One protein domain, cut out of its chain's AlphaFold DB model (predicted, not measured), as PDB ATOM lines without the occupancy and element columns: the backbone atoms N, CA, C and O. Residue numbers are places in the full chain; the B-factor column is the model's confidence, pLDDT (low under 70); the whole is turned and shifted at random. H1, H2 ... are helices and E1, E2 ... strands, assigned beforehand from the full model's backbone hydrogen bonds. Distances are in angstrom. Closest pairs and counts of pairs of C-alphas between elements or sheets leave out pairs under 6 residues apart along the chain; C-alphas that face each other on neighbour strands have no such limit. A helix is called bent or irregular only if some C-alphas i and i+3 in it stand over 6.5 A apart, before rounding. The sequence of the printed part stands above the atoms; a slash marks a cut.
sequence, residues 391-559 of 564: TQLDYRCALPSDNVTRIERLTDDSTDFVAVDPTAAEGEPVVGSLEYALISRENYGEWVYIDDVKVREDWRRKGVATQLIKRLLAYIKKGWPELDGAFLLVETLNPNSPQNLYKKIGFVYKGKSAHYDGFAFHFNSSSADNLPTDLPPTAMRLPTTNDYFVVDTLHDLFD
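This is residues 391 to 559 of the 564 residues of an uncharacterized protein of Perkinsus olseni (UniProt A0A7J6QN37). A strongly twisted, curled sheet of seven strands wraps round the long helix H1 on one face, with H2 on that same face over the E5, E7 and E6 end, and H4 on the opposite face. The strands E1 to E4 make one part of the sheet, and E5, E7 and E6 turn away from it beyond the E4 to E5 join; the short H3 only grazes the sheet. The printed part has 169 residues, with four named helices and seven strands in the order E1 E2 E3 E4 H1 E5 H2 E6 E7 H3 H4. The mixed sheet runs E1, E2, E3, E4, E5, E7, E6, with E4 and E5 parallel. The class is mixed, helices and strands, and the whole is compact, with a radius of gyration of the C-alphas of 15.3 A and spans of 48 by 35 by 32 A.

E1, residues 394 to 397, begins at C-alpha 394 (19.229, 3.519, -52.019). E2 is residues 415 to 420, E3 430 to 441, 33.0 A long, and E4 445 to 455, 30.5 A. H1, residues 464 to 479, is 21.8 A long. E5 is residues 485 to 491, 20.8 A, H2 496 to 505, E6 508 to 512 and E7 518 to 524. H3, residues 525 to 530, is irregular, with C-alphas 527 and 530 7.4 A apart. H4, residues 548 to 558, ends at C-alpha 558 (42.842, -3.082, -28.114).

E1 to E4 form a meander, each strand the antiparallel neighbour of the one before, with N 396 and O 418 at 3.1 A, N 417 and O 434 at 2.8 A, and N 437 and O 449 at 3.0 A. E4, H1 and E5 form a strand-helix-strand unit, two parallel neighbour strands joined through a helix, with a right-handed crossover; N 450 and O 487 are 2.9 A apart. E5, H2 and E6 form a split unit, with E7 between the strands, also right-handed; N 488 and O 521 are 2.9 A apart, and N 510 and O 520 2.9 A. H2 runs along the strands at a height over the sheet of 8.9 A. H1 and H2 only just touch, with 3 pairs of C-alphas within 8 A, the closest Lys 470 and Ile 505 at 7.1 A; H1 uses residues 466 to 470 alone. H1, with residues 473 to 477 alone, touches H3, C-alphas 477 and 525 being closest at 6.5 A. Every O i to N i+4 pair is within hydrogen-bond range in H1, H2 and H4; H3 has 0 of 2, and 1 of 3 O i to N i+3 pairs.

The C-alphas farthest apart, of Ala 425 and Asp 559, are 48.3 A apart. The printed part has no cut. The links E1 to E2 and H3 to H4 are long. Mean pLDDT of the printed part is 84.3, with 16 residues under 70, among them 535 to 541.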
ATOM      1  N   THR A 391      14.436  -1.358 -46.474       86.81
ATOM      2  CA  THR A 391      15.115  -2.214 -47.462       86.81
ATOM      3  C   THR A 391      15.032  -1.722 -48.913       86.81
ATOM      4  O   THR A 391      15.795  -2.212 -49.738       86.81
ATOM      5  N   GLN A 392      14.131  -0.786 -49.230       90.06
ATOM      6  CA  GLN A 392      13.920  -0.210 -50.566       90.06
ATOM      7  C   GLN A 392      14.661   1.118 -50.783       90.06
ATOM      8  O   GLN A 392      14.623   1.654 -51.887       90.06
ATOM      9  N   LEU A 393      15.309   1.654 -49.746       93.44
ATOM     10  CA  LEU A 393      16.147   2.845 -49.867       93.44
ATOM     11  C   LEU A 393      17.412   2.539 -50.678       93.44
ATOM     12  O   LEU A 393      17.928   1.420 -50.652       93.44
ATOM     13  N   ASP A 394      17.925   3.554 -51.365       92.50
ATOM     14  CA  ASP A 394      19.229   3.519 -52.019       92.50
ATOM     15  C   ASP A 394      20.325   3.812 -50.985       92.50
ATOM     16  O   ASP A 394      20.342   4.872 -50.359       92.50
ATOM     17  N   TYR A 395      21.224   2.850 -50.773       93.19
ATOM     18  CA  TYR A 395      22.326   2.956 -49.817       93.19
ATOM     19  C   TYR A 395      23.635   3.097 -50.573       93.19
ATOM     20  O   TYR A 395      24.025   2.185 -51.304       93.19
ATOM     21  N   ARG A 396      24.336   4.213 -50.385       91.94
ATOM     22  CA  ARG A 396      25.554   4.523 -51.142       91.94
ATOM     23  C   ARG A 396      26.407   5.570 -50.437       91.94
ATOM     24  O   ARG A 396      25.992   6.173 -49.455       91.94
ATOM     25  N   CYS A 397      27.601   5.812 -50.969       91.00
ATOM     26  CA  CYS A 397      28.370   6.999 -50.594       91.00
ATOM     27  C   CYS A 397      27.569   8.259 -50.920       91.00
ATOM     28  O   CYS A 397      26.880   8.299 -51.950       91.00
ATOM     29  N   ALA A 398      27.705   9.285 -50.085       90.75
ATOM     30  CA  ALA A 398      27.152  10.588 -50.408       90.75
ATOM     31  C   ALA A 398      27.786  11.145 -51.687       90.75
ATOM     32  O   ALA A 398      29.004  11.124 -51.879       90.75
ATOM     33  N   LEU A 399      26.934  11.652 -52.566       89.69
ATOM     34  CA  LEU A 399      27.303  12.453 -53.719       89.69
ATOM     35  C   LEU A 399      27.402  13.924 -53.300       89.69
ATOM     36  O   LEU A 399      26.722  14.339 -52.363       89.69
ATOM     37  N   PRO A 400      28.154  14.762 -54.036       87.25
ATOM     38  CA  PRO A 400      28.196  16.204 -53.776       87.25
ATOM     39  C   PRO A 400      26.826  16.902 -53.815       87.25
ATOM     40  O   PRO A 400      26.685  17.997 -53.285       87.25
ATOM     41  N   SER A 401      25.834  16.295 -54.475       86.75
ATOM     42  CA  SER A 401      24.455  16.786 -54.558       86.75
ATOM     43  C   SER A 401      23.569  16.365 -53.384       86.75
ATOM     44  O   SER A 401      22.456  16.870 -53.268       86.75
ATOM     45  N   ASP A 402      24.005  15.416 -52.554       90.00
ATOM     46  CA  ASP A 402      23.218  14.969 -51.410       90.00
ATOM     47  C   ASP A 402      23.289  16.020 -50.297       90.00
ATOM     48  O   ASP A 402      24.367  16.407 -49.844       90.00
ATOM     49  N   ASN A 403      22.126  16.477 -49.834       88.50
ATOM     50  CA  ASN A 403      22.035  17.411 -48.719       88.50
ATOM     51  C   ASN A 403      22.133  16.648 -47.390       88.50
ATOM     52  O   ASN A 403      21.128  16.186 -46.851       88.50
ATOM     53  N   VAL A 404      23.357  16.468 -46.893       90.19
ATOM     54  CA  VAL A 404      23.615  15.811 -45.606       90.19
ATOM     55  C   VAL A 404      23.698  16.861 -44.499       90.19
ATOM     56  O   VAL A 404      24.599  17.700 -44.485       90.19
ATOM     57  N   THR A 405      22.773  16.804 -43.543       81.81
ATOM     58  CA  THR A 405      22.738  17.718 -42.394       81.81
ATOM     59  C   THR A 405      23.876  17.409 -41.414       81.81
ATOM     60  O   THR A 405      23.730  16.579 -40.514       81.81
ATOM     61  N   ARG A 406      25.018  18.088 -41.567       73.44
ATOM     62  CA  ARG A 406      26.176  17.940 -40.668       73.44
ATOM     63  C   ARG A 406      26.158  18.980 -39.551       73.44
ATOM     64  O   ARG A 406      25.791  20.132 -39.778       73.44
ATOM     65  N   ILE A 407      26.554  18.564 -38.346       60.34
ATOM     66  CA  ILE A 407      26.819  19.496 -37.238       60.34
ATOM     67  C   ILE A 407      28.301  19.877 -37.279       60.34
ATOM     68  O   ILE A 407      28.599  21.066 -37.338       60.34
ATOM     69  N   GLU A 408      29.199  18.890 -37.374       73.44
ATOM     70  CA  GLU A 408      30.645  19.034 -37.598       73.44
ATOM     71  C   GLU A 408      31.141  17.810 -38.398       73.44
ATOM     72  O   GLU A 408      30.452  16.791 -38.423       73.44
ATOM     73  N   ARG A 409      32.273  17.921 -39.109       73.06
ATOM     74  CA  ARG A 409      32.940  16.752 -39.708       73.06
ATOM     75  C   ARG A 409      33.864  16.146 -38.673       73.06
ATOM     76  O   ARG A 409      34.591  16.904 -38.035       73.06
ATOM     77  N   LEU A 410      33.908  14.819 -38.598       68.69
ATOM     78  CA  LEU A 410      34.930  14.126 -37.833       68.69
ATOM     79  C   LEU A 410      36.325  14.596 -38.260       68.69
ATOM     80  O   LEU A 410      37.103  15.047 -37.430       68.69
ATOM     81  N   THR A 411      36.624  14.513 -39.562       73.88
ATOM     82  CA  THR A 411      37.919  14.904 -40.137       73.88
ATOM     83  C   THR A 411      37.747  15.510 -41.527       73.88
ATOM     84  O   THR A 411      36.722  15.317 -42.182       73.88
ATOM     85  N   ASP A 412      38.763  16.206 -42.038       74.81
ATOM     86  CA  ASP A 412      38.746  16.676 -43.434       74.81
ATOM     87  C   ASP A 412      38.641  15.509 -44.435       74.81
ATOM     88  O   ASP A 412      38.047  15.653 -45.509       74.81
ATOM     89  N   ASP A 413      39.132  14.341 -44.014       78.12
ATOM     90  CA  ASP A 413      39.168  13.083 -44.749       78.12
ATOM     91  C   ASP A 413      38.120  12.074 -44.241       78.12
ATOM     92  O   ASP A 413      38.334  10.871 -44.311       78.12
ATOM     93  N   SER A 414      36.983  12.507 -43.703       87.25
ATOM     94  CA  SER A 414      35.839  11.608 -43.496       87.25
ATOM     95  C   SER A 414      34.828  11.766 -44.628       87.25
ATOM     96  O   SER A 414      34.736  12.797 -45.304       87.25
ATOM     97  N   THR A 415      34.052  10.716 -44.877       90.38
ATOM     98  CA  THR A 415      33.009  10.731 -45.906       90.38
ATOM     99  C   THR A 415      31.717  10.142 -45.368       90.38
ATOM    100  O   THR A 415      31.727   9.364 -44.418       90.38
ATOM    101  N   ASP A 416      30.597  10.505 -45.992       93.44
ATOM    102  CA  ASP A 416      29.293  10.018 -45.558       93.44
ATOM    103  C   ASP A 416      28.861   8.792 -46.363       93.44
ATOM    104  O   ASP A 416      29.073   8.692 -47.579       93.44
ATOM    105  N   PHE A 417      28.158   7.901 -45.678       94.38
ATOM    106  CA  PHE A 417      27.323   6.870 -46.268       94.38
ATOM    107  C   PHE A 417      25.861   7.224 -46.002       94.38
ATOM    108  O   PHE A 417      25.470   7.461 -44.860       94.38
ATOM    109  N   VAL A 418      25.051   7.287 -47.052       95.50
ATOM    110  CA  VAL A 418      23.683   7.812 -47.002       95.50
ATOM    111  C   VAL A 418      22.659   6.751 -47.366       95.50
ATOM    112  O   VAL A 418      22.931   5.827 -48.134       95.50
ATOM    113  N   ALA A 419      21.468   6.919 -46.803       96.06
ATOM    114  CA  ALA A 419      20.250   6.240 -47.192       96.06
ATOM    115  C   ALA A 419      19.356   7.267 -47.881       96.06
ATOM    116  O   ALA A 419      19.014   8.298 -47.293       96.06
ATOM    117  N   VAL A 420      19.007   6.987 -49.128       94.56
ATOM    118  CA  VAL A 420      18.323   7.909 -50.024       94.56
ATOM    119  C   VAL A 420      16.990   7.301 -50.426       94.56
ATOM    120  O   VAL A 420      16.933   6.158 -50.874       94.56
ATOM    121  N   ASP A 421      15.906   8.044 -50.242       94.69
ATOM    122  CA  ASP A 421      14.593   7.667 -50.744       94.69
ATOM    123  C   ASP A 421      14.497   8.054 -52.228       94.69
ATOM    124  O   ASP A 421      14.418   9.244 -52.544       94.69
ATOM    125  N   PRO A 422      14.498   7.080 -53.161       89.00
ATOM    126  CA  PRO A 422      14.449   7.371 -54.591       89.00
ATOM    127  C   PRO A 422      13.094   7.941 -55.035       89.00
ATOM    128  O   PRO A 422      12.962   8.381 -56.174       89.00
ATOM    129  N   THR A 423      12.080   7.896 -54.165       89.25
ATOM    130  CA  THR A 423      10.734   8.417 -54.429       89.25
ATOM    131  C   THR A 423      10.520   9.824 -53.875       89.25
ATOM    132  O   THR A 423       9.504  10.449 -54.187       89.25
ATOM    133  N   ALA A 424      11.463  10.339 -53.080       87.19
ATOM    134  CA  ALA A 424      11.376  11.674 -52.514       87.19
ATOM    135  C   ALA A 424      11.408  12.752 -53.607       87.19
ATOM    136  O   ALA A 424      12.083  12.622 -54.632       87.19
ATOM    137  N   ALA A 425      10.684  13.845 -53.362       82.50
ATOM    138  CA  ALA A 425      10.745  15.024 -54.211       82.50
ATOM    139  C   ALA A 425      12.173  15.600 -54.252       82.50
ATOM    140  O   ALA A 425      12.950  15.473 -53.301       82.50
ATOM    141  N   GLU A 426      12.505  16.255 -55.364       79.06
ATOM    142  CA  GLU A 426      13.796  16.913 -55.564       79.06
ATOM    143  C   GLU A 426      14.084  17.897 -54.412       79.06
ATOM    144  O   GLU A 426      13.289  18.797 -54.147       79.06
ATOM    145  N   GLY A 427      15.207  17.704 -53.708       71.94
ATOM    146  CA  GLY A 427      15.680  18.600 -52.642       71.94
ATOM    147  C   GLY A 427      15.919  17.952 -51.272       71.94
ATOM    148  O   GLY A 427      16.816  18.398 -50.560       71.94
ATOM    149  N   GLU A 428      15.207  16.876 -50.913       76.06
ATOM    150  CA  GLU A 428      15.400  16.182 -49.619       76.06
ATOM    151  C   GLU A 428      15.400  14.642 -49.712       76.06
ATOM    152  O   GLU A 428      14.685  13.963 -48.964       76.06
ATOM    153  N   PRO A 429      16.192  14.042 -50.616       86.75
ATOM    154  CA  PRO A 429      16.136  12.603 -50.813       86.75
ATOM    155  C   PRO A 429      16.894  11.828 -49.722       86.75
ATOM    156  O   PRO A 429      16.656  10.639 -49.549       86.75
ATOM    157  N   VAL A 430      17.775  12.470 -48.946       94.56
ATOM    158  CA  VAL A 430      18.523  11.813 -47.861       94.56
ATOM    159  C   VAL A 430      17.633  11.654 -46.629       94.56
ATOM    160  O   VAL A 430      17.192  12.631 -46.026       94.56
ATOM    161  N   VAL A 431      17.402  10.408 -46.223       95.31
ATOM    162  CA  VAL A 431      16.572  10.062 -45.055       95.31
ATOM    163  C   VAL A 431      17.400   9.589 -43.861       95.31
ATOM    164  O   VAL A 431      16.913   9.535 -42.731       95.31
ATOM    165  N   GLY A 432      18.673   9.280 -44.089       95.56
ATOM    166  CA  GLY A 432      19.652   9.038 -43.043       95.56
ATOM    167  C   GLY A 432      21.074   9.062 -43.582       95.56
ATOM    168  O   GLY A 432      21.302   8.902 -44.781       95.56
ATOM    169  N   SER A 433      22.027   9.246 -42.682       96.31
ATOM    170  CA  SER A 433      23.452   9.283 -42.978       96.31
ATOM    171  C   SER A 433      24.249   8.705 -41.814       96.31
ATOM    172  O   SER A 433      23.781   8.674 -40.678       96.31
ATOM    173  N   LEU A 434      25.455   8.247 -42.101       95.44
ATOM    174  CA  LEU A 434      26.517   8.059 -41.121       95.44
ATOM    175  C   LEU A 434      27.818   8.577 -41.721       95.44
ATOM    176  O   LEU A 434      27.967   8.576 -42.945       95.44
ATOM    177  N   GLU A 435      28.737   9.010 -40.875       94.25
ATOM    178  CA  GLU A 435      30.086   9.396 -41.266       94.25
ATOM    179  C   GLU A 435      31.037   8.220 -41.015       94.25
ATOM    180  O   GLU A 435      30.851   7.440 -40.078       94.25
ATOM    181  N   TYR A 436      32.042   8.041 -41.871       93.81
ATOM    182  CA  TYR A 436      33.075   7.036 -41.648       93.81
ATOM    183  C   TYR A 436      34.451   7.473 -42.163       93.81
ATOM    184  O   TYR A 436      34.566   8.287 -43.086       93.81
ATOM    185  N   ALA A 437      35.499   6.902 -41.568       91.88
ATOM    186  CA  ALA A 437      36.893   7.115 -41.956       91.88
ATOM    187  C   ALA A 437      37.732   5.841 -41.764       91.88
ATOM    188  O   ALA A 437      37.455   5.035 -40.873       91.88
ATOM    189  N   LEU A 438      38.756   5.659 -42.603       90.50
ATOM    190  CA  LEU A 438      39.742   4.585 -42.470       90.50
ATOM    191  C   LEU A 438      40.877   5.019 -41.540       90.50
ATOM    192  O   LEU A 438      41.426   6.114 -41.680       90.50
ATOM    193  N   ILE A 439      41.266   4.127 -40.635       85.75
ATOM    194  CA  ILE A 439      42.369   4.314 -39.694       85.75
ATOM    195  C   ILE A 439      43.313   3.132 -39.825       85.75
ATOM    196  O   ILE A 439      42.888   1.982 -39.758       85.75
ATOM    197  N   SER A 440      44.600   3.426 -39.977       84.38
ATOM    198  CA  SER A 440      45.656   2.421 -40.078       84.38
ATOM    199  C   SER A 440      46.666   2.628 -38.953       84.38
ATOM    200  O   SER A 440      47.118   3.752 -38.701       84.38
ATOM    201  N   ARG A 441      47.000   1.551 -38.237       81.19
ATOM    202  CA  ARG A 441      47.993   1.551 -37.157       81.19
ATOM    203  C   ARG A 441      48.854   0.302 -37.238       81.19
ATOM    204  O   ARG A 441      48.336  -0.806 -37.276       81.19
ATOM    205  N   GLU A 442      50.169   0.493 -37.145       82.19
ATOM    206  CA  GLU A 442      51.173  -0.575 -37.275       82.19
ATOM    207  C   GLU A 442      50.906  -1.794 -36.368       82.19
ATOM    208  O   GLU A 442      51.157  -2.920 -36.780       82.19
ATOM    209  N   ASN A 443      50.323  -1.589 -35.178       82.06
ATOM    210  CA  ASN A 443      50.064  -2.658 -34.201       82.06
ATOM    211  C   ASN A 443      48.614  -3.161 -34.150       82.06
ATOM    212  O   ASN A 443      48.362  -4.200 -33.545       82.06
ATOM    213  N   TYR A 444      47.665  -2.434 -34.742       77.31
ATOM    214  CA  TYR A 444      46.237  -2.764 -34.649       77.31
ATOM    215  C   TYR A 444      45.623  -3.113 -36.001       77.31
ATOM    216  O   TYR A 444      44.503  -3.611 -36.024       77.31
ATOM    217  N   GLY A 445      46.348  -2.887 -37.098       88.44
ATOM    218  CA  GLY A 445      45.875  -3.123 -38.454       88.44
ATOM    219  C   GLY A 445      45.019  -1.973 -38.984       88.44
ATOM    220  O   GLY A 445      45.242  -0.808 -38.631       88.44
ATOM    221  N   GLU A 446      44.068  -2.292 -39.855       90.69
ATOM    222  CA  GLU A 446      43.270  -1.314 -40.596       90.69
ATOM    223  C   GLU A 446      41.782  -1.426 -40.248       90.69
ATOM    224  O   GLU A 446      41.142  -2.462 -40.434       90.69
ATOM    225  N   TRP A 447      41.217  -0.330 -39.744       92.56
ATOM    226  CA  TRP A 447      39.869  -0.282 -39.180       92.56
ATOM    227  C   TRP A 447      39.052   0.856 -39.770       92.56
ATOM    228  O   TRP A 447      39.567   1.943 -40.027       92.56
ATOM    229  N   VAL A 448      37.743   0.642 -39.900       93.31
ATOM    230  CA  VAL A 448      36.801   1.731 -40.185       93.31
ATOM    231  C   VAL A 448      36.202   2.260 -38.894       93.31
ATOM    232  O   VAL A 448      35.570   1.517 -38.147       93.31
ATOM    233  N   TYR A 449      36.335   3.553 -38.655       93.62
ATOM    234  CA  TYR A 449      35.571   4.225 -37.615       93.62
ATOM    235  C   TYR A 449      34.262   4.758 -38.181       93.62
ATOM    236  O   TYR A 449      34.250   5.336 -39.268       93.62
ATOM    237  N   ILE A 450      33.171   4.525 -37.454       94.81
ATOM    238  CA  ILE A 450      31.821   4.975 -37.790       94.81
ATOM    239  C   ILE A 450      31.389   6.013 -36.760       94.81
ATOM    240  O   ILE A 450      31.402   5.729 -35.561       94.81
ATOM    241  N   ASP A 451      30.934   7.161 -37.248       91.94
ATOM    242  CA  ASP A 451      30.457   8.277 -36.439       91.94
ATOM    243  C   ASP A 451      29.118   8.838 -36.956       91.94
ATOM    244  O   ASP A 451      28.638   8.489 -38.039       91.94
ATOM    245  N   ASP A 452      28.492   9.688 -36.144       91.62
ATOM    246  CA  ASP A 452      27.361  10.560 -36.472       91.62
ATOM    247  C   ASP A 452      26.203   9.871 -37.221       91.62
ATOM    248  O   ASP A 452      25.680  10.358 -38.229       91.62
ATOM    249  N   VAL A 453      25.778   8.701 -36.729       93.81
ATOM    250  CA  VAL A 453      24.646   7.965 -37.312       93.81
ATOM    251  C   VAL A 453      23.348   8.744 -37.086       93.81
ATOM    252  O   VAL A 453      22.771   8.741 -35.995       93.81
ATOM    253  N   LYS A 454      22.831   9.356 -38.150       93.56
ATOM    254  CA  LYS A 454      21.631  10.195 -38.148       93.56
ATOM    255  C   LYS A 454      20.532   9.612 -39.021       93.56
ATOM    256  O   LYS A 454      20.751   9.106 -40.117       93.56
ATOM    257  N   VAL A 455      19.300   9.733 -38.537       93.75
ATOM    258  CA  VAL A 455      18.086   9.394 -39.288       93.75
ATOM    259  C   VAL A 455      17.099  10.542 -39.143       93.75
ATOM    260  O   VAL A 455      16.843  11.001 -38.019       93.75
ATOM    261  N   ARG A 456      16.552  10.986 -40.279       93.06
ATOM    262  CA  ARG A 456      15.509  12.012 -40.353       93.06
ATOM    263  C   ARG A 456      14.325  11.598 -39.486       93.06
ATOM    264  O   ARG A 456      14.015  10.413 -39.372       93.06
ATOM    265  N   GLU A 457      13.709  12.555 -38.804       90.06
ATOM    266  CA  GLU A 457      12.771  12.275 -37.714       90.06
ATOM    267  C   GLU A 457      11.582  11.398 -38.134       90.06
ATOM    268  O   GLU A 457      11.278  10.405 -37.474       90.06
ATOM    269  N   ASP A 458      11.000  11.684 -39.295       90.06
ATOM    270  CA  ASP A 458       9.925  10.927 -39.945       90.06
ATOM    271  C   ASP A 458      10.340   9.514 -40.410       90.06
ATOM    272  O   ASP A 458       9.482   8.687 -40.741       90.06
ATOM    273  N   TRP A 459      11.638   9.201 -40.405       93.38
ATOM    274  CA  TRP A 459      12.212   7.893 -40.742       93.38
ATOM    275  C   TRP A 459      12.759   7.112 -39.548       93.38
ATOM    276  O   TRP A 459      13.164   5.948 -39.684       93.38
ATOM    277  N   ARG A 460      12.742   7.702 -38.351       90.62
ATOM    278  CA  ARG A 460      13.153   7.008 -37.129       90.62
ATOM    279  C   ARG A 460      12.246   5.808 -36.867       90.62
ATOM    280  O   ARG A 460      11.082   5.774 -37.254       90.62
ATOM    281  N   ARG A 461      12.813   4.782 -36.224       89.69
ATOM    282  CA  ARG A 461      12.149   3.496 -35.928       89.69
ATOM    283  C   ARG A 461      11.682   2.689 -37.156       89.69
ATOM    284  O   ARG A 461      11.152   1.602 -36.976       89.69
ATOM    285  N   LYS A 462      11.979   3.122 -38.390       93.69
ATOM    286  CA  LYS A 462      11.726   2.344 -39.623       93.69
ATOM    287  C   LYS A 462      12.878   1.412 -40.025       93.69
ATOM    288  O   LYS A 462      12.839   0.797 -41.081       93.69
ATOM    289  N   GLY A 463      13.925   1.306 -39.199       94.44
ATOM    290  CA  GLY A 463      15.084   0.438 -39.447       94.44
ATOM    291  C   GLY A 463      16.189   1.036 -40.330       94.44
ATOM    292  O   GLY A 463      17.139   0.322 -40.643       94.44
ATOM    293  N   VAL A 464      16.108   2.325 -40.688       95.44
ATOM    294  CA  VAL A 464      17.096   3.010 -41.550       95.44
ATOM    295  C   VAL A 464      18.512   2.960 -40.967       95.44
ATOM    296  O   VAL A 464      19.426   2.529 -41.658       95.44
ATOM    297  N   ALA A 465      18.695   3.295 -39.682       95.50
ATOM    298  CA  ALA A 465      20.009   3.226 -39.021       95.50
ATOM    299  C   ALA A 465      20.617   1.814 -39.071       95.50
ATOM    300  O   ALA A 465      21.793   1.640 -39.383       95.50
ATOM    301  N   THR A 466      19.799   0.785 -38.824       95.06
ATOM    302  CA  THR A 466      20.224  -0.618 -38.908       95.06
ATOM    303  C   THR A 466      20.741  -0.961 -40.301       95.06
ATOM    304  O   THR A 466      21.758  -1.640 -40.432       95.06
ATOM    305  N   GLN A 467      20.028  -0.522 -41.338       95.25
ATOM    306  CA  GLN A 467      20.393  -0.806 -42.719       95.25
ATOM    307  C   GLN A 467      21.615  -0.003 -43.158       95.25
ATOM    308  O   GLN A 467      22.508  -0.600 -43.741       95.25
ATOM    309  N   LEU A 468      21.719   1.282 -42.805       95.38
ATOM    310  CA  LEU A 468      22.909   2.104 -43.056       95.38
ATOM    311  C   LEU A 468      24.185   1.387 -42.606       95.38
ATOM    312  O   LEU A 468      25.094   1.170 -43.405       95.38
ATOM    313  N   ILE A 469      24.212   0.938 -41.351       95.56
ATOM    314  CA  ILE A 469      25.384   0.281 -40.770       95.56
ATOM    315  C   ILE A 469      25.628  -1.079 -41.425       95.56
ATOM    316  O   ILE A 469      26.746  -1.368 -41.839       95.56
ATOM    317  N   LYS A 470      24.595  -1.921 -41.575       94.19
ATOM    318  CA  LYS A 470      24.756  -3.239 -42.214       94.19
ATOM    319  C   LYS A 470      25.267  -3.132 -43.649       94.19
ATOM    320  O   LYS A 470      26.098  -3.939 -44.054       94.19
ATOM    321  N   ARG A 471      24.764  -2.159 -44.407       93.81
ATOM    322  CA  ARG A 471      25.149  -1.903 -45.798       93.81
ATOM    323  C   ARG A 471      26.569  -1.362 -45.883       93.81
ATOM    324  O   ARG A 471      27.319  -1.860 -46.713       93.81
ATOM    325  N   LEU A 472      26.958  -0.441 -44.996       93.38
ATOM    326  CA  LEU A 472      28.341   0.021 -44.894       93.38
ATOM    327  C   LEU A 472      29.290  -1.145 -44.579       93.38
ATOM    328  O   LEU A 472      30.265  -1.342 -45.291       93.38
ATOM    329  N   LEU A 473      28.992  -1.959 -43.562       92.94
ATOM    330  CA  LEU A 473      29.834  -3.102 -43.190       92.94
ATOM    331  C   LEU A 473      29.952  -4.131 -44.325       92.94
ATOM    332  O   LEU A 473      31.026  -4.676 -44.570       92.94
ATOM    333  N   ALA A 474      28.855  -4.386 -45.043       90.62
ATOM    334  CA  ALA A 474      28.858  -5.274 -46.200       90.62
ATOM    335  C   ALA A 474      29.724  -4.702 -47.331       90.62
ATOM    336  O   ALA A 474      30.467  -5.434 -47.989       90.62
ATOM    337  N   TYR A 475      29.638  -3.384 -47.530       87.25
ATOM    338  CA  TYR A 475      30.445  -2.658 -48.494       87.25
ATOM    339  C   TYR A 475      31.930  -2.773 -48.148       87.25
ATOM    340  O   TYR A 475      32.722  -3.158 -49.004       87.25
ATOM    341  N   ILE A 476      32.282  -2.529 -46.885       87.00
ATOM    342  CA  ILE A 476      33.639  -2.652 -46.355       87.00
ATOM    343  C   ILE A 476      34.200  -4.050 -46.615       87.00
ATOM    344  O   ILE A 476      35.232  -4.176 -47.264       87.00
ATOM    345  N   LYS A 477      33.470  -5.104 -46.219       86.75
ATOM    346  CA  LYS A 477      33.905  -6.502 -46.389       86.75
ATOM    347  C   LYS A 477      34.219  -6.849 -47.848       86.75
ATOM    348  O   LYS A 477      35.142  -7.611 -48.119       86.75
ATOM    349  N   LYS A 478      33.410  -6.355 -48.792       86.12
ATOM    350  CA  LYS A 478      33.580  -6.664 -50.219       86.12
ATOM    351  C   LYS A 478      34.636  -5.790 -50.890       86.12
ATOM    352  O   LYS A 478      35.341  -6.285 -51.764       86.12
ATOM    353  N   GLY A 479      34.672  -4.503 -50.553       85.31
ATOM    354  CA  GLY A 479      35.569  -3.525 -51.162       85.31
ATOM    355  C   GLY A 479      37.002  -3.639 -50.656       85.31
ATOM    356  O   GLY A 479      37.921  -3.483 -51.453       85.31
ATOM    357  N   TRP A 480      37.164  -3.955 -49.368       86.38
ATOM    358  CA  TRP A 480      38.447  -3.999 -48.666       86.38
ATOM    359  C   TRP A 480      38.483  -5.182 -47.696       86.38
ATOM    360  O   TRP A 480      38.355  -5.011 -46.479       86.38
ATOM    361  N   PRO A 481      38.587  -6.414 -48.223       86.50
ATOM    362  CA  PRO A 481      38.667  -7.621 -47.403       86.50
ATOM    363  C   PRO A 481      39.897  -7.662 -46.481       86.50
ATOM    364  O   PRO A 481      39.941  -8.497 -45.583       86.50
ATOM    365  N   GLU A 482      40.888  -6.799 -46.710       86.94
ATOM    366  CA  GLU A 482      42.067  -6.603 -45.868       86.94
ATOM    367  C   GLU A 482      41.780  -5.894 -44.539       86.94
ATOM    368  O   GLU A 482      42.594  -6.004 -43.628       86.94
ATOM    369  N   LEU A 483      40.641  -5.204 -44.405       89.00
ATOM    370  CA  LEU A 483      40.301  -4.499 -43.170       89.00
ATOM    371  C   LEU A 483      39.919  -5.478 -42.056       89.00
ATOM    372  O   LEU A 483      39.113  -6.399 -42.236       89.00
ATOM    373  N   ASP A 484      40.448  -5.230 -40.862       88.25
ATOM    374  CA  ASP A 484      40.234  -6.068 -39.681       88.25
ATOM    375  C   ASP A 484      38.804  -5.943 -39.141       88.25
ATOM    376  O   ASP A 484      38.226  -6.890 -38.586       88.25
ATOM    377  N   GLY A 485      38.189  -4.778 -39.339       91.19
ATOM    378  CA  GLY A 485      36.828  -4.539 -38.904       91.19
ATOM    379  C   GLY A 485      36.399  -3.081 -38.913       91.19
ATOM    380  O   GLY A 485      36.952  -2.229 -39.608       91.19
ATOM    381  N   ALA A 486      35.373  -2.804 -38.116       94.25
ATOM    382  CA  ALA A 486      34.889  -1.458 -37.856       94.25
ATOM    383  C   ALA A 486      34.695  -1.227 -36.358       94.25
ATOM    384  O   ALA A 486      34.485  -2.176 -35.603       94.25
ATOM    385  N   PHE A 487      34.716   0.022 -35.914       93.88
ATOM    386  CA  PHE A 487      34.389   0.387 -34.542       93.88
ATOM    387  C   PHE A 487      33.598   1.693 -34.482       93.88
ATOM    388  O   PHE A 487      33.555   2.455 -35.444       93.88
ATOM    389  N   LEU A 488      32.921   1.911 -33.358       94.06
ATOM    390  CA  LEU A 488      32.127   3.106 -33.086       94.06
ATOM    391  C   LEU A 488      32.133   3.431 -31.593       94.06
ATOM    392  O   LEU A 488      32.410   2.561 -30.755       94.06
ATOM    393  N   LEU A 489      31.779   4.673 -31.275       90.38
ATOM    394  CA  LEU A 489      31.610   5.166 -29.912       90.38
ATOM    395  C   LEU A 489      30.143   5.501 -29.638       90.38
ATOM    396  O   LEU A 489      29.404   5.920 -30.524       90.38
ATOM    397  N   VAL A 490      29.712   5.291 -28.395       88.44
ATOM    398  CA  VAL A 490      28.353   5.610 -27.939       88.44
ATOM    399  C   VAL A 490      28.422   6.485 -26.705       88.44
ATOM    400  O   VAL A 490      28.936   6.035 -25.684       88.44
ATOM    401  N   GLU A 491      27.868   7.691 -26.771       85.44
ATOM    402  CA  GLU A 491      27.791   8.609 -25.629       85.44
ATOM    403  C   GLU A 491      27.171   7.958 -24.384       85.44
ATOM    404  O   GLU A 491      26.183   7.218 -24.453       85.44
ATOM    405  N   THR A 492      27.725   8.282 -23.214       82.19
ATOM    406  CA  THR A 492      27.207   7.843 -21.906       82.19
ATOM    407  C   THR A 492      25.807   8.367 -21.600       82.19
ATOM    408  O   THR A 492      25.075   7.710 -20.861       82.19
ATOM    409  N   LEU A 493      25.420   9.513 -22.172       79.75
ATOM    410  CA  LEU A 493      24.139  10.181 -21.919       79.75
ATOM    411  C   LEU A 493      22.941   9.485 -22.580       79.75
ATOM    412  O   LEU A 493      21.800   9.721 -22.186       79.75
ATOM    413  N   ASN A 494      23.171   8.603 -23.558       77.31
ATOM    414  CA  ASN A 494      22.108   7.837 -24.210       77.31
ATOM    415  C   ASN A 494      22.542   6.388 -24.493       77.31
ATOM    416  O   ASN A 494      22.668   5.987 -25.652       77.31
ATOM    417  N   PRO A 495      22.785   5.570 -23.453       69.75
ATOM    418  CA  PRO A 495      23.465   4.296 -23.635       69.75
ATOM    419  C   PRO A 495      22.540   3.221 -24.211       69.75
ATOM    420  O   PRO A 495      22.943   2.430 -25.055       69.75
ATOM    421  N   ASN A 496      21.280   3.159 -23.788       78.12
ATOM    422  CA  ASN A 496      20.502   1.929 -23.958       78.12
ATOM    423  C   ASN A 496      20.056   1.688 -25.408       78.12
ATOM    424  O   ASN A 496      20.237   0.589 -25.939       78.12
ATOM    425  N   SER A 497      19.490   2.702 -26.066       81.69
ATOM    426  CA  SER A 497      18.933   2.547 -27.416       81.69
ATOM    427  C   SER A 497      20.011   2.258 -28.476       81.69
ATOM    428  O   SER A 497      19.873   1.259 -29.192       81.69
ATOM    429  N   PRO A 498      21.112   3.032 -28.567       85.81
ATOM    430  CA  PRO A 498      22.178   2.763 -29.532       85.81
ATOM    431  C   PRO A 498      22.936   1.465 -29.225       85.81
ATOM    432  O   PRO A 498      23.147   0.658 -30.128       85.81
ATOM    433  N   GLN A 499      23.269   1.173 -27.959       87.56
ATOM    434  CA  GLN A 499      23.996  -0.062 -27.629       87.56
ATOM    435  C   GLN A 499      23.222  -1.325 -28.016       87.56
ATOM    436  O   GLN A 499      23.810  -2.273 -28.539       87.56
ATOM    437  N   ASN A 500      21.908  -1.354 -27.777       88.75
ATOM    438  CA  ASN A 500      21.069  -2.490 -28.159       88.75
ATOM    439  C   ASN A 500      21.026  -2.674 -29.680       88.75
ATOM    440  O   ASN A 500      21.090  -3.805 -30.166       88.75
ATOM    441  N   LEU A 501      20.966  -1.571 -30.434       90.44
ATOM    442  CA  LEU A 501      21.057  -1.590 -31.891       90.44
ATOM    443  C   LEU A 501      22.390  -2.193 -32.356       90.44
ATOM    444  O   LEU A 501      22.383  -3.139 -33.146       90.44
ATOM    445  N   TYR A 502      23.521  -1.695 -31.855       92.81
ATOM    446  CA  TYR A 502      24.843  -2.137 -32.304       92.81
ATOM    447  C   TYR A 502      25.120  -3.596 -31.928       92.81
ATOM    448  O   TYR A 502      25.548  -4.375 -32.783       92.81
ATOM    449  N   LYS A 503      24.756  -4.021 -30.709       90.94
ATOM    450  CA  LYS A 503      24.822  -5.432 -30.291       90.94
ATOM    451  C   LYS A 503      24.000  -6.337 -31.211       90.94
ATOM    452  O   LYS A 503      24.478  -7.388 -31.626       90.94
ATOM    453  N   LYS A 504      22.791  -5.913 -31.598       90.94
ATOM    454  CA  LYS A 504      21.925  -6.660 -32.531       90.94
ATOM    455  C   LYS A 504      22.510  -6.761 -33.945       90.94
ATOM    456  O   LYS A 504      22.207  -7.713 -34.660       90.94
ATOM    457  N   ILE A 505      23.310  -5.783 -34.367       91.88
ATOM    458  CA  ILE A 505      24.010  -5.800 -35.662       91.88
ATOM    459  C   ILE A 505      25.242  -6.719 -35.621       91.88
ATOM    460  O   ILE A 505      25.649  -7.216 -36.668       91.88
ATOM    461  N   GLY A 506      25.777  -6.999 -34.431       93.69
ATOM    462  CA  GLY A 506      26.930  -7.874 -34.219       93.69
ATOM    463  C   GLY A 506      28.157  -7.160 -33.655       93.69
ATOM    464  O   GLY A 506      29.220  -7.767 -33.583       93.69
ATOM    465  N   PHE A 507      28.040  -5.890 -33.256       94.00
ATOM    466  CA  PHE A 507      29.124  -5.214 -32.550       94.00
ATOM    467  C   PHE A 507      29.294  -5.785 -31.138       94.00
ATOM    468  O   PHE A 507      28.320  -6.007 -30.412       94.00
ATOM    469  N   VAL A 508      30.545  -5.957 -30.723       93.00
ATOM    470  CA  VAL A 508      30.938  -6.414 -29.391       93.00
ATOM    471  C   VAL A 508      31.397  -5.216 -28.566       93.00
ATOM    472  O   VAL A 508      32.224  -4.421 -29.012       93.00
ATOM    473  N   TYR A 509      30.848  -5.092 -27.359       90.62
ATOM    474  CA  TYR A 509      31.233  -4.071 -26.387       90.62
ATOM    475  C   TYR A 509      32.659  -4.310 -25.875       90.62
ATOM    476  O   TYR A 509      33.002  -5.445 -25.538       90.62
ATOM    477  N   LYS A 510      33.466  -3.248 -25.792       89.88
ATOM    478  CA  LYS A 510      34.876  -3.325 -25.383       89.88
ATOM    479  C   LYS A 510      35.225  -2.597 -24.099       89.88
ATOM    480  O   LYS A 510      36.203  -2.962 -23.462       89.88
ATOM    481  N   GLY A 511      34.413  -1.639 -23.678       86.94
ATOM    482  CA  GLY A 511      34.682  -0.868 -22.473       86.94
ATOM    483  C   GLY A 511      34.242   0.576 -22.621       86.94
ATOM    484  O   GLY A 511      33.687   0.973 -23.648       86.94
ATOM    485  N   LYS A 512      34.495   1.359 -21.577       84.94
ATOM    486  CA  LYS A 512      34.422   2.815 -21.646       84.94
ATOM    487  C   LYS A 512      35.726   3.325 -22.269       84.94
ATOM    488  O   LYS A 512      36.784   2.837 -21.882       84.94
ATOM    489  N   SER A 513      35.657   4.259 -23.214       81.06
ATOM    490  CA  SER A 513      36.866   4.920 -23.724       81.06
ATOM    491  C   SER A 513      37.484   5.789 -22.623       81.06
ATOM    492  O   SER A 513      36.770   6.374 -21.805       81.06
ATOM    493  N   ALA A 514      38.814   5.853 -22.572       75.75
ATOM    494  CA  ALA A 514      39.544   6.741 -21.674       75.75
ATOM    495  C   ALA A 514      39.560   8.186 -22.197       75.75
ATOM    496  O   ALA A 514      39.657   9.131 -21.411       75.75
ATOM    497  N   HIS A 515      39.442   8.352 -23.516       75.00
ATOM    498  CA  HIS A 515      39.528   9.636 -24.211       75.00
ATOM    499  C   HIS A 515      38.168  10.230 -24.590       75.00
ATOM    500  O   HIS A 515      38.065  11.438 -24.802       75.00
ATOM    501  N   TYR A 516      37.119   9.409 -24.616       77.50
ATOM    502  CA  TYR A 516      35.749   9.815 -24.901       77.50
ATOM    503  C   TYR A 516      34.815   9.387 -23.770       77.50
ATOM    504  O   TYR A 516      34.894   8.253 -23.295       77.50
ATOM    505  N   ASP A 517      33.891  10.261 -23.356       80.44
ATOM    506  CA  ASP A 517      32.860   9.892 -22.379       80.44
ATOM    507  C   ASP A 517      31.777   9.027 -23.041       80.44
ATOM    508  O   ASP A 517      30.636   9.429 -23.268       80.44
ATOM    509  N   GLY A 518      32.168   7.804 -23.386       84.88
ATOM    510  CA  GLY A 518      31.330   6.870 -24.106       84.88
ATOM    511  C   GLY A 518      31.854   5.446 -24.086       84.88
ATOM    512  O   GLY A 518      32.923   5.128 -23.564       84.88
ATOM    513  N   PHE A 519      31.043   4.567 -24.648       84.75
ATOM    514  CA  PHE A 519      31.262   3.138 -24.729       84.75
ATOM    515  C   PHE A 519      31.784   2.772 -26.111       84.75
ATOM    516  O   PHE A 519      31.190   3.152 -27.120       84.75
ATOM    517  N   ALA A 520      32.863   2.003 -26.151       86.62
ATOM    518  CA  ALA A 520      33.499   1.584 -27.383       86.62
ATOM    519  C   ALA A 520      32.983   0.207 -27.823       86.62
ATOM    520  O   ALA A 520      32.842  -0.728 -27.022       86.62
ATOM    521  N   PHE A 521      32.678   0.093 -29.112       89.31
ATOM    522  CA  PHE A 521      32.148  -1.108 -29.747       89.31
ATOM    523  C   PHE A 521      32.953  -1.422 -30.992       89.31
ATOM    524  O   PHE A 521      33.248  -0.520 -31.765       89.31
ATOM    525  N   HIS A 522      33.232  -2.699 -31.236       90.62
ATOM    526  CA  HIS A 522      33.902  -3.119 -32.464       90.62
ATOM    527  C   HIS A 522      33.152  -4.248 -33.179       90.62
ATOM    528  O   HIS A 522      32.370  -4.979 -32.573       90.62
ATOM    529  N   PHE A 523      33.381  -4.392 -34.472       89.69
ATOM    530  CA  PHE A 523      32.810  -5.408 -35.336       89.69
ATOM    531  C   PHE A 523      33.951  -6.037 -36.128       89.69
ATOM    532  O   PHE A 523      34.630  -5.342 -36.877       89.69
ATOM    533  N   ASN A 524      34.176  -7.338 -35.951       84.12
ATOM    534  CA  ASN A 524      35.242  -8.057 -36.647       84.12
ATOM    535  C   ASN A 524      34.765  -8.477 -38.047       84.12
ATOM    536  O   ASN A 524      33.645  -8.975 -38.191       84.12
ATOM    537  N   SER A 525      35.610  -8.326 -39.068       75.25
ATOM    538  CA  SER A 525      35.290  -8.694 -40.456       75.25
ATOM    539  C   SER A 525      34.863 -10.164 -40.624       75.25
ATOM    540  O   SER A 525      34.013 -10.472 -41.461       75.25
ATOM    541  N   SER A 526      35.337 -11.072 -39.763       75.62
ATOM    542  CA  SER A 526      34.896 -12.479 -39.715       75.62
ATOM    543  C   SER A 526      33.441 -12.670 -39.262       75.62
ATOM    544  O   SER A 526      32.807 -13.659 -39.613       75.62
ATOM    545  N   SER A 527      32.859 -11.711 -38.533       75.50
ATOM    546  CA  SER A 527      31.453 -11.752 -38.086       75.50
ATOM    547  C   SER A 527      30.459 -11.355 -39.185       75.50
ATOM    548  O   SER A 527      29.244 -11.350 -38.981       75.50
ATOM    549  N   ALA A 528      30.960 -11.023 -40.375       73.06
ATOM    550  CA  ALA A 528      30.191 -10.430 -41.456       73.06
ATOM    551  C   ALA A 528      29.450 -11.432 -42.356       73.06
ATOM    552  O   ALA A 528      28.974 -11.057 -43.427       73.06
ATOM    553  N   ASP A 529      29.378 -12.711 -41.994       75.62
ATOM    554  CA  ASP A 529      28.739 -13.742 -42.832       75.62
ATOM    555  C   ASP A 529      27.214 -13.591 -42.926       75.62
ATOM    556  O   ASP A 529      26.597 -14.079 -43.868       75.62
ATOM    557  N   ASN A 530      26.615 -12.832 -42.003       77.12
ATOM    558  CA  ASN A 530      25.183 -12.520 -41.988       77.12
ATOM    559  C   ASN A 530      24.844 -11.139 -42.583       77.12
ATOM    560  O   ASN A 530      23.724 -10.647 -42.404       77.12
ATOM    561  N   LEU A 531      25.806 -10.465 -43.224       83.94
ATOM    562  CA  LEU A 531      25.569  -9.160 -43.837       83.94
ATOM    563  C   LEU A 531      24.891  -9.285 -45.214       83.94
ATOM    564  O   LEU A 531      25.045 -10.308 -45.884       83.94
ATOM    565  N   PRO A 532      24.138  -8.258 -45.653       80.81
ATOM    566  CA  PRO A 532      23.511  -8.257 -46.974       80.81
ATOM    567  C   PRO A 532      24.531  -8.456 -48.108       80.81
ATOM    568  O   PRO A 532      25.628  -7.903 -48.063       80.81
ATOM    569  N   THR A 533      24.166  -9.224 -49.137       78.25
ATOM    570  CA  THR A 533      25.049  -9.547 -50.278       78.25
ATOM    571  C   THR A 533      24.791  -8.681 -51.514       78.25
ATOM    572  O   THR A 533      25.650  -8.579 -52.393       78.25
ATOM    573  N   ASP A 534      23.627  -8.035 -51.585       74.88
ATOM    574  CA  ASP A 534      23.260  -7.044 -52.590       74.88
ATOM    575  C   ASP A 534      23.983  -5.725 -52.285       74.88
ATOM    576  O   ASP A 534      23.670  -5.007 -51.335       74.88
ATOM    577  N   LEU A 535      25.025  -5.444 -53.065       64.50
ATOM    578  CA  LEU A 535      25.932  -4.327 -52.820       64.50
ATOM    579  C   LEU A 535      25.902  -3.315 -53.972       64.50
ATOM    580  O   LEU A 535      25.883  -3.735 -55.134       64.50
ATOM    581  N   PRO A 536      25.919  -2.003 -53.664       56.88
ATOM    582  CA  PRO A 536      25.978  -0.929 -54.654       56.88
ATOM    583  C   PRO A 536      27.346  -0.895 -55.383       56.88
ATOM    584  O   PRO A 536      28.260  -1.645 -55.022       56.88
ATOM    585  N   PRO A 537      27.511  -0.061 -56.432       54.03
ATOM    586  CA  PRO A 537      28.658  -0.112 -57.342       54.03
ATOM    587  C   PRO A 537      30.036   0.148 -56.701       54.03
ATOM    588  O   PRO A 537      30.196   0.831 -55.691       54.03
ATOM    589  N   THR A 538      31.048  -0.396 -57.373       53.22
ATOM    590  CA  THR A 538      32.402  -0.772 -56.928       53.22
ATOM    591  C   THR A 538      33.415   0.362 -56.671       53.22
ATOM    592  O   THR A 538      34.612   0.106 -56.731       53.22
ATOM    593  N   ALA A 539      32.997   1.611 -56.435       57.09
ATOM    594  CA  ALA A 539      33.924   2.755 -56.426       57.09
ATOM    595  C   ALA A 539      33.733   3.738 -55.256       57.09
ATOM    596  O   ALA A 539      33.642   4.948 -55.457       57.09
ATOM    597  N   MET A 540      33.680   3.241 -54.025       66.75
ATOM    598  CA  MET A 540      33.821   4.081 -52.835       66.75
ATOM    599  C   MET A 540      35.309   4.367 -52.617       66.75
ATOM    600  O   MET A 540      36.156   3.490 -52.768       66.75
ATOM    601  N   ARG A 541      35.640   5.610 -52.271       67.38
ATOM    602  CA  ARG A 541      36.951   5.933 -51.703       67.38
ATOM    603  C   ARG A 541      36.876   5.684 -50.200       67.38
ATOM    604  O   ARG A 541      35.913   6.119 -49.575       67.38
ATOM    605  N   LEU A 542      37.877   5.009 -49.639       71.81
ATOM    606  CA  LEU A 542      38.134   5.053 -48.203       71.81
ATOM    607  C   LEU A 542      39.017   6.261 -47.939       71.81
ATOM    608  O   LEU A 542      40.174   6.260 -48.367       71.81
ATOM    609  N   PRO A 543      38.490   7.311 -47.311       76.81
ATOM    610  CA  PRO A 543      39.333   8.425 -46.959       76.81
ATOM    611  C   PRO A 543      40.079   8.055 -45.660       76.81
ATOM    612  O   PRO A 543      39.504   7.484 -44.729       76.81
ATOM    613  N   THR A 544      41.399   8.239 -45.659       72.62
ATOM    614  CA  THR A 544      42.274   7.912 -44.524       72.62
ATOM    615  C   THR A 544      42.365   9.103 -43.595       72.62
ATOM    616  O   THR A 544      42.649  10.195 -44.078       72.62
ATOM    617  N   THR A 545      42.242   8.895 -42.288       70.19
ATOM    618  CA  THR A 545      42.473   9.963 -41.313       70.19
ATOM    619  C   THR A 545      43.694   9.707 -40.432       70.19
ATOM    620  O   THR A 545      43.977   8.575 -40.040       70.19
ATOM    621  N   ASN A 546      44.404  10.791 -40.104       70.38
ATOM    622  CA  ASN A 546      45.486  10.826 -39.115       70.38
ATOM    623  C   ASN A 546      45.052  11.474 -37.787       70.38
ATOM    624  O   ASN A 546      45.907  11.885 -37.002       70.38
ATOM    625  N   ASP A 547      43.748  11.618 -37.545       73.50
ATOM    626  CA  ASP A 547      43.234  12.272 -36.343       73.50
ATOM    627  C   ASP A 547      43.682  11.563 -35.060       73.50
ATOM    628  O   ASP A 547      43.432  10.372 -34.857       73.50
ATOM    629  N   TYR A 548      44.354  12.317 -34.189       70.44
ATOM    630  CA  TYR A 548      44.921  11.807 -32.945       70.44
ATOM    631  C   TYR A 548      43.858  11.300 -31.961       70.44
ATOM    632  O   TYR A 548      44.105  10.310 -31.282       70.44
ATOM    633  N   PHE A 549      42.671  11.908 -31.904       69.62
ATOM    634  CA  PHE A 549      41.598  11.467 -31.006       69.62
ATOM    635  C   PHE A 549      41.069  10.088 -31.409       69.62
ATOM    636  O   PHE A 549      40.915   9.181 -30.585       69.62
ATOM    637  N   VAL A 550      40.835   9.919 -32.708       65.94
ATOM    638  CA  VAL A 550      40.350   8.666 -33.288       65.94
ATOM    639  C   VAL A 550      41.394   7.555 -33.118       65.94
ATOM    640  O   VAL A 550      41.070   6.411 -32.803       65.94
ATOM    641  N   VAL A 551      42.666   7.914 -33.266       67.81
ATOM    642  CA  VAL A 551      43.814   7.042 -33.019       67.81
ATOM    643  C   VAL A 551      43.905   6.582 -31.565       67.81
ATOM    644  O   VAL A 551      44.087   5.390 -31.325       67.81
ATOM    645  N   ASP A 552      43.828   7.505 -30.607       72.88
ATOM    646  CA  ASP A 552      44.025   7.191 -29.188       72.88
ATOM    647  C   ASP A 552      42.880   6.297 -28.686       72.88
ATOM    648  O   ASP A 552      43.088   5.357 -27.921       72.88
ATOM    649  N   THR A 553      41.681   6.488 -29.238       66.06
ATOM    650  CA  THR A 553      40.526   5.612 -29.011       66.06
ATOM    651  C   THR A 553      40.765   4.180 -29.507       66.06
ATOM    652  O   THR A 553      40.319   3.215 -28.879       66.06
ATOM    653  N   LEU A 554      41.469   4.003 -30.630       72.25
ATOM    654  CA  LEU A 554      41.839   2.670 -31.112       72.25
ATOM    655  C   LEU A 554      42.775   1.972 -30.113       72.25
ATOM    656  O   LEU A 554      42.639   0.775 -29.874       72.25
ATOM    657  N   HIS A 555      43.676   2.723 -29.480       72.06
ATOM    658  CA  HIS A 555      44.557   2.194 -28.441       72.06
ATOM    659  C   HIS A 555      43.762   1.719 -27.211       72.06
ATOM    660  O   HIS A 555      44.024   0.625 -26.711       72.06
ATOM    661  N   ASP A 556      42.743   2.473 -26.777       67.38
ATOM    662  CA  ASP A 556      41.839   2.064 -25.685       67.38
ATOM    663  C   ASP A 556      41.099   0.750 -25.990       67.38
ATOM    664  O   ASP A 556      40.830  -0.056 -25.097       67.38
ATOM    665  N   LEU A 557      40.727   0.546 -27.257       66.94
ATOM    666  CA  LEU A 557      39.942  -0.605 -27.706       66.94
ATOM    667  C   LEU A 557      40.715  -1.926 -27.660       66.94
ATOM    668  O   LEU A 557      40.108  -2.976 -27.413       66.94
ATOM    669  N   PHE A 558      42.016  -1.884 -27.947       74.88
ATOM    670  CA  PHE A 558      42.842  -3.082 -28.114       74.88
ATOM    671  C   PHE A 558      43.834  -3.311 -26.977       74.88
ATOM    672  O   PHE A 558      44.118  -4.471 -26.686       74.88
ATOM    673  N   ASP A 559      44.256  -2.254 -26.281       77.19
ATOM    674  CA  ASP A 559      45.113  -2.327 -25.098       77.19
ATOM    675  C   ASP A 559      44.416  -1.664 -23.902       77.19
ATOM    676  O   ASP A 559      44.799  -0.563 -23.490       77.19
TER     677      ASP A 559